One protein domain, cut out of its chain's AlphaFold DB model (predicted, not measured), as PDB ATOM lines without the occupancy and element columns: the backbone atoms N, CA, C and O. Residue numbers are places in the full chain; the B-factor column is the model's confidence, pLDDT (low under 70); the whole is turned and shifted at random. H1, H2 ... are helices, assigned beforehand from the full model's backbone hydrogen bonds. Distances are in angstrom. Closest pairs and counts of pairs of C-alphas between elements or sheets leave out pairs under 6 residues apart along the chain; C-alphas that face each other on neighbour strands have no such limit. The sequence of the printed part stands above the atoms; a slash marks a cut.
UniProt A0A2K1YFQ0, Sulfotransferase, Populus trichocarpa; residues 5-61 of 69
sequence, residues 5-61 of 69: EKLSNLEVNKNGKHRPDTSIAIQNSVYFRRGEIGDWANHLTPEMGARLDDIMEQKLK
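What this domain is: This is residues 5 to 61 of the 69 residues of the protein "Sulfotransferase" of Populus trichocarpa (UniProt A0A2K1YFQ0). What shape does the model have? It is an open, strung-out chain with two ends: at one end three short helices, H1, H2 and H3, gather in a small loose cluster with a loop of residues 16 to 27 that folds back on itself, and at the other end the long helix H5 sticks out with residues 50 to 60. A thin stretch, residues 32 to 38, and the short helix H4 join the two ends. What are its make-up and size? The printed part has 57 residues with five named helices, H1 to H5 in order along the chain, and no named strand; its class is all helix. It is extended, with a radius of gyration of the C-alphas of 17.0 A, and elongated, spanning 43 by 26 by 22 A.

How they stand to each other: What stands near the first helix? H1, residues 5 to 8, is close to but not clearly touching H2, residues 11 to 15; their closest C-alphas, those of Ser 8 and Lys 14, are 6.8 A apart. H3, residues 28 to 31, touches H2, the closest C-alphas being those of Asn 13 and Asn 28 at 4.8 A. Where do the later helices stand? H4, residues 39 to 42, is apart from H3. H5, residues 46 to 60, is close to but not clearly touching H4, with the closest C-alphas, those of Ala 41 and Gly 49, 7.9 A apart; H5 is apart from H1, H2 and H3. What do the backbone N and O atoms show? In H2 and H5 every O i to N i+4 pair is within hydrogen-bond range, while H1, H3 and H4 are too short for such a pair; their one O i to N i+3 pair is within range in H3 and H4 but not in H1.

Where its parts are: Where does the first helix begin? H1 begins at C-alpha 5, (-1.952, -17.463, -4.644), and measures 5.4 A; H2 and H3 measure 5.9 A each. Where does the last one end? H4 measures 5.7 A, and H5 runs 21.0 A from C-alpha 46 at (-7.170, -45.993, -6.553) to C-alpha 60 at (-26.158, -37.256, -8.233).

The domain as a whole: How far does it reach? The two C-alphas farthest apart, those of Asp 21 and Lys 61, are 45.2 A apart. Which links are long? The link from H2 to H3, 12 residues, is long, and within it residues 17 to 18 pair antiparallel with residues 26 to 27; the link from H3 to H4 is short, and those from H1 to H2 and from H4 to H5 are tight. Is there a cut or low confidence? The printed part has no cut, its mean pLDDT is 96.3, and no printed residue is under 70.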
ATOM      1  N   GLU A   5      -3.306 -18.011  -4.762       96.38
ATOM      2  CA  GLU A   5      -1.952 -17.463  -4.644       96.38
ATOM      3  C   GLU A   5      -1.947 -16.096  -3.953       96.38
ATOM      4  O   GLU A   5      -1.162 -15.863  -3.038       96.38
ATOM      5  N   LYS A   6      -2.859 -15.193  -4.330       97.06
ATOM      6  CA  LYS A   6      -2.907 -13.864  -3.721       97.06
ATOM      7  C   LYS A   6      -3.313 -13.939  -2.253       97.06
ATOM      8  O   LYS A   6      -2.676 -13.299  -1.425       97.06
ATOM      9  N   LEU A   7      -4.364 -14.692  -1.931       97.31
ATOM     10  CA  LEU A   7      -4.897 -14.761  -0.570       97.31
ATOM     11  C   LEU A   7      -3.968 -15.528   0.374       97.31
ATOM     12  O   LEU A   7      -3.707 -15.039   1.469       97.31
ATOM     13  N   SER A   8      -3.419 -16.666  -0.051       96.94
ATOM     14  CA  SER A   8      -2.479 -17.469   0.749       96.94
ATOM     15  C   SER A   8      -1.185 -16.721   1.087       96.94
ATOM     16  O   SER A   8      -0.552 -17.011   2.101       96.94
ATOM     17  N   ASN A   9      -0.805 -15.725   0.280       96.75
ATOM     18  CA  ASN A   9       0.404 -14.937   0.494       96.75
ATOM     19  C   ASN A   9       0.230 -13.679   1.354       96.75
ATOM     20  O   ASN A   9       1.239 -13.059   1.691       96.75
ATOM     21  N   LEU A  10      -0.997 -13.307   1.734       97.56
ATOM     22  CA  LEU A  10      -1.227 -12.168   2.625       97.56
ATOM     23  C   LEU A  10      -0.703 -12.456   4.036       97.56
ATOM     24  O   LEU A  10      -0.922 -13.539   4.575       97.56
ATOM     25  N   GLU A  11      -0.102 -11.450   4.669       97.81
ATOM     26  CA  GLU A  11       0.472 -11.557   6.019       97.81
ATOM     27  C   GLU A  11      -0.543 -12.070   7.052       97.81
ATOM     28  O   GLU A  11      -0.269 -12.993   7.821       97.81
ATOM     29  N   VAL A  12      -1.775 -11.555   6.991       96.88
ATOM     30  CA  VAL A  12      -2.876 -11.995   7.859       96.88
ATOM     31  C   VAL A  12      -3.221 -13.476   7.677       96.88
ATOM     32  O   VAL A  12      -3.669 -14.114   8.625       96.88
ATOM     33  N   ASN A  13      -2.996 -14.050   6.494       97.62
ATOM     34  CA  ASN A  13      -3.297 -15.452   6.209       97.62
ATOM     35  C   ASN A  13      -2.117 -16.383   6.493       97.62
ATOM     36  O   ASN A  13      -2.343 -17.549   6.791       97.62
ATOM     37  N   LYS A  14      -0.879 -15.882   6.468       97.00
ATOM     38  CA  LYS A  14       0.306 -16.658   6.863       97.00
ATOM     39  C   LYS A  14       0.460 -16.746   8.377       97.00
ATOM     40  O   LYS A  14       0.691 -17.830   8.902       97.00
ATOM     41  N   ASN A  15       0.293 -15.616   9.060       96.56
ATOM     42  CA  ASN A  15       0.688 -15.473  10.463       96.56
ATOM     43  C   ASN A  15      -0.472 -15.093  11.396       96.56
ATOM     44  O   ASN A  15      -0.342 -15.184  12.617       96.56
ATOM     45  N   GLY A  16      -1.621 -14.687  10.848       97.00
ATOM     46  CA  GLY A  16      -2.802 -14.359  11.641       97.00
ATOM     47  C   GLY A  16      -3.510 -15.584  12.223       97.00
ATOM     48  O   GLY A  16      -3.254 -16.734  11.854       97.00
ATOM     49  N   LYS A  17      -4.443 -15.321  13.140       97.12
ATOM     50  CA  LYS A  17      -5.298 -16.333  13.765       97.12
ATOM     51  C   LYS A  17      -6.766 -15.945  13.647       97.12
ATOM     52  O   LYS A  17      -7.132 -14.793  13.875       97.12
ATOM     53  N   HIS A  18      -7.608 -16.922  13.359       95.19
ATOM     54  CA  HIS A  18      -9.052 -16.829  13.460       95.19
ATOM     55  C   HIS A  18      -9.466 -17.125  14.908       95.19
ATOM     56  O   HIS A  18      -8.992 -18.090  15.508       95.19
ATOM     57  N   ARG A  19     -10.350 -16.284  15.465       93.25
ATOM     58  CA  ARG A  19     -10.819 -16.344  16.865       93.25
ATOM     59  C   ARG A  19      -9.669 -16.368  17.897       93.25
ATOM     60  O   ARG A  19      -9.636 -17.272  18.736       93.25
ATOM     61  N   PRO A  20      -8.728 -15.403  17.842       91.62
ATOM     62  CA  PRO A  20      -7.506 -15.419  18.654       91.62
ATOM     63  C   PRO A  20      -7.769 -15.437  20.167       91.62
ATOM     64  O   PRO A  20      -6.980 -16.028  20.898       91.62
ATOM     65  N   ASP A  21      -8.895 -14.876  20.611       93.94
ATOM     66  CA  ASP A  21      -9.253 -14.736  22.030       93.94
ATOM     67  C   ASP A  21     -10.160 -15.870  22.541       93.94
ATOM     68  O   ASP A  21     -10.871 -15.732  23.533       93.94
ATOM     69  N   THR A  22     -10.176 -17.003  21.837       93.94
ATOM     70  CA  THR A  22     -10.977 -18.176  22.206       93.94
ATOM     71  C   THR A  22     -10.087 -19.396  22.407       93.94
ATOM     72  O   THR A  22      -8.980 -19.473  21.876       93.94
ATOM     73  N   SER A  23     -10.598 -20.410  23.108       92.69
ATOM     74  CA  SER A  23      -9.911 -21.703  23.277       92.69
ATOM     75  C   SER A  23      -9.691 -22.471  21.964       92.69
ATOM     76  O   SER A  23      -8.992 -23.479  21.954       92.69
ATOM     77  N   ILE A  24     -10.274 -21.999  20.860       93.44
ATOM     78  CA  ILE A  24     -10.227 -22.613  19.530       93.44
ATOM     79  C   ILE A  24      -9.525 -21.703  18.516       93.44
ATOM     80  O   ILE A  24      -9.900 -21.680  17.345       93.44
ATOM     81  N   ALA A  25      -8.538 -20.917  18.955       96.19
ATOM     82  CA  ALA A  25      -7.749 -20.081  18.058       96.19
ATOM     83  C   ALA A  25      -7.080 -20.934  16.962       96.19
ATOM     84  O   ALA A  25      -6.278 -21.822  17.249       96.19
ATOM     85  N   ILE A  26      -7.394 -20.643  15.700       96.31
ATOM     86  CA  ILE A  26      -6.915 -21.393  14.530       96.31
ATOM     87  C   ILE A  26      -5.977 -20.498  13.728       96.31
ATOM     88  O   ILE A  26      -6.333 -19.371  13.401       96.31
ATOM     89  N   GLN A  27      -4.782 -20.981  13.385       97.00
ATOM     90  CA  GLN A  27      -3.899 -20.257  12.466       97.00
ATOM     91  C   GLN A  27      -4.564 -20.125  11.096       97.00
ATOM     92  O   GLN A  27      -5.044 -21.113  10.549       97.00
ATOM     93  N   ASN A  28      -4.566 -18.929  10.509       97.50
ATOM     94  CA  ASN A  28      -5.228 -18.712   9.221       97.50
ATOM     95  C   ASN A  28      -4.594 -19.528   8.082       97.50
ATOM     96  O   ASN A  28      -5.279 -19.881   7.123       97.50
ATOM     97  N   SER A  29      -3.315 -19.889   8.210       96.75
ATOM     98  CA  SER A  29      -2.575 -20.659   7.207       96.75
ATOM     99  C   SER A  29      -3.180 -22.039   6.950       96.75
ATOM    100  O   SER A  29      -3.076 -22.548   5.836       96.75
ATOM    101  N   VAL A  30      -3.895 -22.625   7.922       96.00
ATOM    102  CA  VAL A  30      -4.514 -23.952   7.759       96.00
ATOM    103  C   VAL A  30      -5.621 -23.965   6.703       96.00
ATOM    104  O   VAL A  30      -5.914 -25.016   6.137       96.00
ATOM    105  N   TYR A  31      -6.222 -22.810   6.402       95.94
ATOM    106  CA  TYR A  31      -7.221 -22.685   5.340       95.94
ATOM    107  C   TYR A  31      -6.590 -22.702   3.931       95.94
ATOM    108  O   TYR A  31      -7.300 -22.917   2.949       95.94
ATOM    109  N   PHE A  32      -5.267 -22.523   3.811       96.62
ATOM    110  CA  PHE A  32      -4.540 -22.399   2.541       96.62
ATOM    111  C   PHE A  32      -3.458 -23.482   2.388       96.62
ATOM    112  O   PHE A  32      -2.268 -23.199   2.462       96.62
ATOM    113  N   ARG A  33      -3.865 -24.737   2.158       95.12
ATOM    114  CA  ARG A  33      -2.935 -25.885   2.097       95.12
ATOM    115  C   ARG A  33      -2.167 -26.024   0.771       95.12
ATOM    116  O   ARG A  33      -0.963 -25.825   0.745       95.12
ATOM    117  N   ARG A  34      -2.851 -26.423  -0.312       93.81
ATOM    118  CA  ARG A  34      -2.257 -26.586  -1.661       93.81
ATOM    119  C   ARG A  34      -3.019 -25.823  -2.741       93.81
ATOM    120  O   ARG A  34      -2.400 -25.184  -3.573       93.81
ATOM    121  N   GLY A  35      -4.355 -25.845  -2.696       94.69
ATOM    122  CA  GLY A  35      -5.181 -25.148  -3.691       94.69
ATOM    123  C   GLY A  35      -5.134 -25.785  -5.086       94.69
ATOM    124  O   GLY A  35      -5.326 -25.088  -6.076       94.69
ATOM    125  N   GLU A  36      -4.873 -27.092  -5.161       95.81
ATOM    126  CA  GLU A  36      -4.615 -27.828  -6.404       95.81
ATOM    127  C   GLU A  36      -5.685 -28.896  -6.675       95.81
ATOM    128  O   GLU A  36      -6.216 -29.522  -5.753       95.81
ATOM    129  N   ILE A  37      -5.975 -29.130  -7.957       95.38
ATOM    130  CA  ILE A  37      -6.837 -30.226  -8.418       95.38
ATOM    131  C   ILE A  37      -6.026 -31.529  -8.412       95.38
ATOM    132  O   ILE A  37      -4.871 -31.542  -8.826       95.38
ATOM    133  N   GLY A  38      -6.636 -32.634  -7.970       94.62
ATOM    134  CA  GLY A  38      -6.039 -33.976  -8.054       94.62
ATOM    135  C   GLY A  38      -5.232 -34.422  -6.831       94.62
ATOM    136  O   GLY A  38      -4.834 -35.579  -6.751       94.62
ATOM    137  N   ASP A  39      -5.053 -33.562  -5.829       96.50
ATOM    138  CA  ASP A  39      -4.269 -33.890  -4.630       96.50
ATOM    139  C   ASP A  39      -4.848 -35.047  -3.783       96.50
ATOM    140  O   ASP A  39      -4.147 -35.631  -2.959       96.50
ATOM    141  N   TRP A  40      -6.103 -35.441  -4.024       95.25
ATOM    142  CA  TRP A  40      -6.713 -36.628  -3.413       95.25
ATOM    143  C   TRP A  40      -5.895 -37.908  -3.655       95.25
ATOM    144  O   TRP A  40      -5.859 -38.776  -2.784       95.25
ATOM    145  N   ALA A  41      -5.192 -38.005  -4.790       96.38
ATOM    146  CA  ALA A  41      -4.378 -39.167  -5.149       96.38
ATOM    147  C   ALA A  41      -3.167 -39.371  -4.219       96.38
ATOM    148  O   ALA A  41      -2.631 -40.471  -4.138       96.38
ATOM    149  N   ASN A  42      -2.754 -38.337  -3.473       97.12
ATOM    150  CA  ASN A  42      -1.704 -38.454  -2.454       97.12
ATOM    151  C   ASN A  42      -2.218 -39.048  -1.130       97.12
ATOM    152  O   ASN A  42      -1.427 -39.311  -0.225       97.12
ATOM    153  N   HIS A  43      -3.535 -39.217  -0.987       96.94
ATOM    154  CA  HIS A  43      -4.183 -39.586   0.273       96.94
ATOM    155  C   HIS A  43      -5.091 -40.815   0.167       96.94
ATOM    156  O   HIS A  43      -5.330 -41.474   1.177       96.94
ATOM    157  N   LEU A  44      -5.607 -41.120  -1.024       98.00
ATOM    158  CA  LEU A  44      -6.507 -42.243  -1.266       98.00
ATOM    159  C   LEU A  44      -5.854 -43.261  -2.196       98.00
ATOM    160  O   LEU A  44      -5.140 -42.894  -3.128       98.00
ATOM    161  N   THR A  45      -6.155 -44.540  -1.978       98.38
ATOM    162  CA  THR A  45      -5.816 -45.567  -2.965       98.38
ATOM    163  C   THR A  45      -6.728 -45.444  -4.195       98.38
ATOM    164  O   THR A  45      -7.831 -44.887  -4.090       98.38
ATOM    165  N   PRO A  46      -6.324 -45.980  -5.361       97.75
ATOM    166  CA  PRO A  46      -7.170 -45.993  -6.553       97.75
ATOM    167  C   PRO A  46      -8.551 -46.616  -6.309       97.75
ATOM    168  O   PRO A  46      -9.552 -46.108  -6.808       97.75
ATOM    169  N   GLU A  47      -8.633 -47.663  -5.484       98.31
ATOM    170  CA  GLU A  47      -9.896 -48.333  -5.151       98.31
ATOM    171  C   GLU A  47     -10.824 -47.436  -4.320       98.31
ATOM    172  O   GLU A  47     -12.039 -47.445  -4.513       98.31
ATOM    173  N   MET A  48     -10.268 -46.637  -3.401       98.38
ATOM    174  CA  MET A  48     -11.040 -45.653  -2.635       98.38
ATOM    175  C   MET A  48     -11.577 -44.538  -3.535       98.38
ATOM    176  O   MET A  48     -12.727 -44.134  -3.363       98.38
ATOM    177  N   GLY A  49     -10.768 -44.068  -4.492       96.94
ATOM    178  CA  GLY A  49     -11.189 -43.093  -5.501       96.94
ATOM    179  C   GLY A  49     -12.350 -43.619  -6.346       96.94
ATOM    180  O   GLY A  49     -13.418 -43.016  -6.351       96.94
ATOM    181  N   ALA A  50     -12.189 -44.808  -6.937       97.00
ATOM    182  CA  ALA A  50     -13.229 -45.445  -7.751       97.00
ATOM    183  C   ALA A  50     -14.539 -45.650  -6.973       97.00
ATOM    184  O   ALA A  50     -15.624 -45.346  -7.464       97.00
ATOM    185  N   ARG A  51     -14.450 -46.084  -5.709       98.06
ATOM    186  CA  ARG A  51     -15.629 -46.223  -4.845       98.06
ATOM    187  C   ARG A  51     -16.355 -44.890  -4.621       98.06
ATOM    188  O   ARG A  51     -17.581 -44.884  -4.505       98.06
ATOM    189  N   LEU A  52     -15.630 -43.779  -4.490       97.06
ATOM    190  CA  LEU A  52     -16.240 -42.453  -4.344       97.06
ATOM    191  C   LEU A  52     -16.897 -41.989  -5.647       97.06
ATOM    192  O   LEU A  52     -17.992 -41.426  -5.583       97.06
ATOM    193  N   ASP A  53     -16.282 -42.269  -6.795       95.94
ATOM    194  CA  ASP A  53     -16.852 -41.963  -8.111       95.94
ATOM    195  C   ASP A  53     -18.197 -42.680  -8.313       95.94
ATOM    196  O   ASP A  53     -19.194 -42.031  -8.644       95.94
ATOM    197  N   ASP A  54     -18.270 -43.975  -7.982       96.69
ATOM    198  CA  ASP A  54     -19.511 -44.762  -8.041       96.69
ATOM    199  C   ASP A  54     -20.611 -44.174  -7.139       96.69
ATOM    200  O   ASP A  54     -21.773 -44.035  -7.543       96.69
ATOM    201  N   ILE A  55     -20.262 -43.800  -5.899       97.06
ATOM    202  CA  ILE A  55     -21.208 -43.187  -4.952       97.06
ATOM    203  C   ILE A  55     -21.724 -41.855  -5.506       97.06
ATOM    204  O   ILE A  55     -22.926 -41.583  -5.418       97.06
ATOM    205  N   MET A  56     -20.842 -41.025  -6.066       96.75
ATOM    206  CA  MET A  56     -21.230 -39.741  -6.644       96.75
ATOM    207  C   MET A  56     -22.162 -39.922  -7.839       96.75
ATOM    208  O   MET A  56     -23.204 -39.268  -7.879       96.75
ATOM    209  N   GLU A  57     -21.858 -40.830  -8.768       95.75
ATOM    210  CA  GLU A  57     -22.729 -41.093  -9.916       95.75
ATOM    211  C   GLU A  57     -24.120 -41.560  -9.468       95.75
ATOM    212  O   GLU A  57     -25.136 -41.034  -9.931       95.75
ATOM    213  N   GLN A  58     -24.188 -42.483  -8.503       97.19
ATOM    214  CA  GLN A  58     -25.461 -42.976  -7.978       97.19
ATOM    215  C   GLN A  58     -26.281 -41.886  -7.282       97.19
ATOM    216  O   GLN A  58     -27.493 -41.802  -7.492       97.19
ATOM    217  N   LYS A  59     -25.651 -41.064  -6.434       97.56
ATOM    218  CA  LYS A  59     -26.355 -40.059  -5.616       97.56
ATOM    219  C   LYS A  59     -26.700 -38.789  -6.382       97.56
ATOM    220  O   LYS A  59     -27.692 -38.148  -6.048       97.56
ATOM    221  N   LEU A  60     -25.918 -38.436  -7.400       96.94
ATOM    222  CA  LEU A  60     -26.158 -37.256  -8.233       96.94
ATOM    223  C   LEU A  60     -26.994 -37.565  -9.479       96.94
ATOM    224  O   LEU A  60     -27.374 -36.635 -10.200       96.94
ATOM    225  N   LYS A  61     -27.336 -38.833  -9.737       96.38
ATOM    226  CA  LYS A  61     -28.187 -39.230 -10.862       96.38
ATOM    227  C   LYS A  61     -29.493 -38.429 -10.882       96.38
ATOM    228  O   LYS A  61     -30.255 -38.421  -9.924       96.38
TER     229      LYS A  61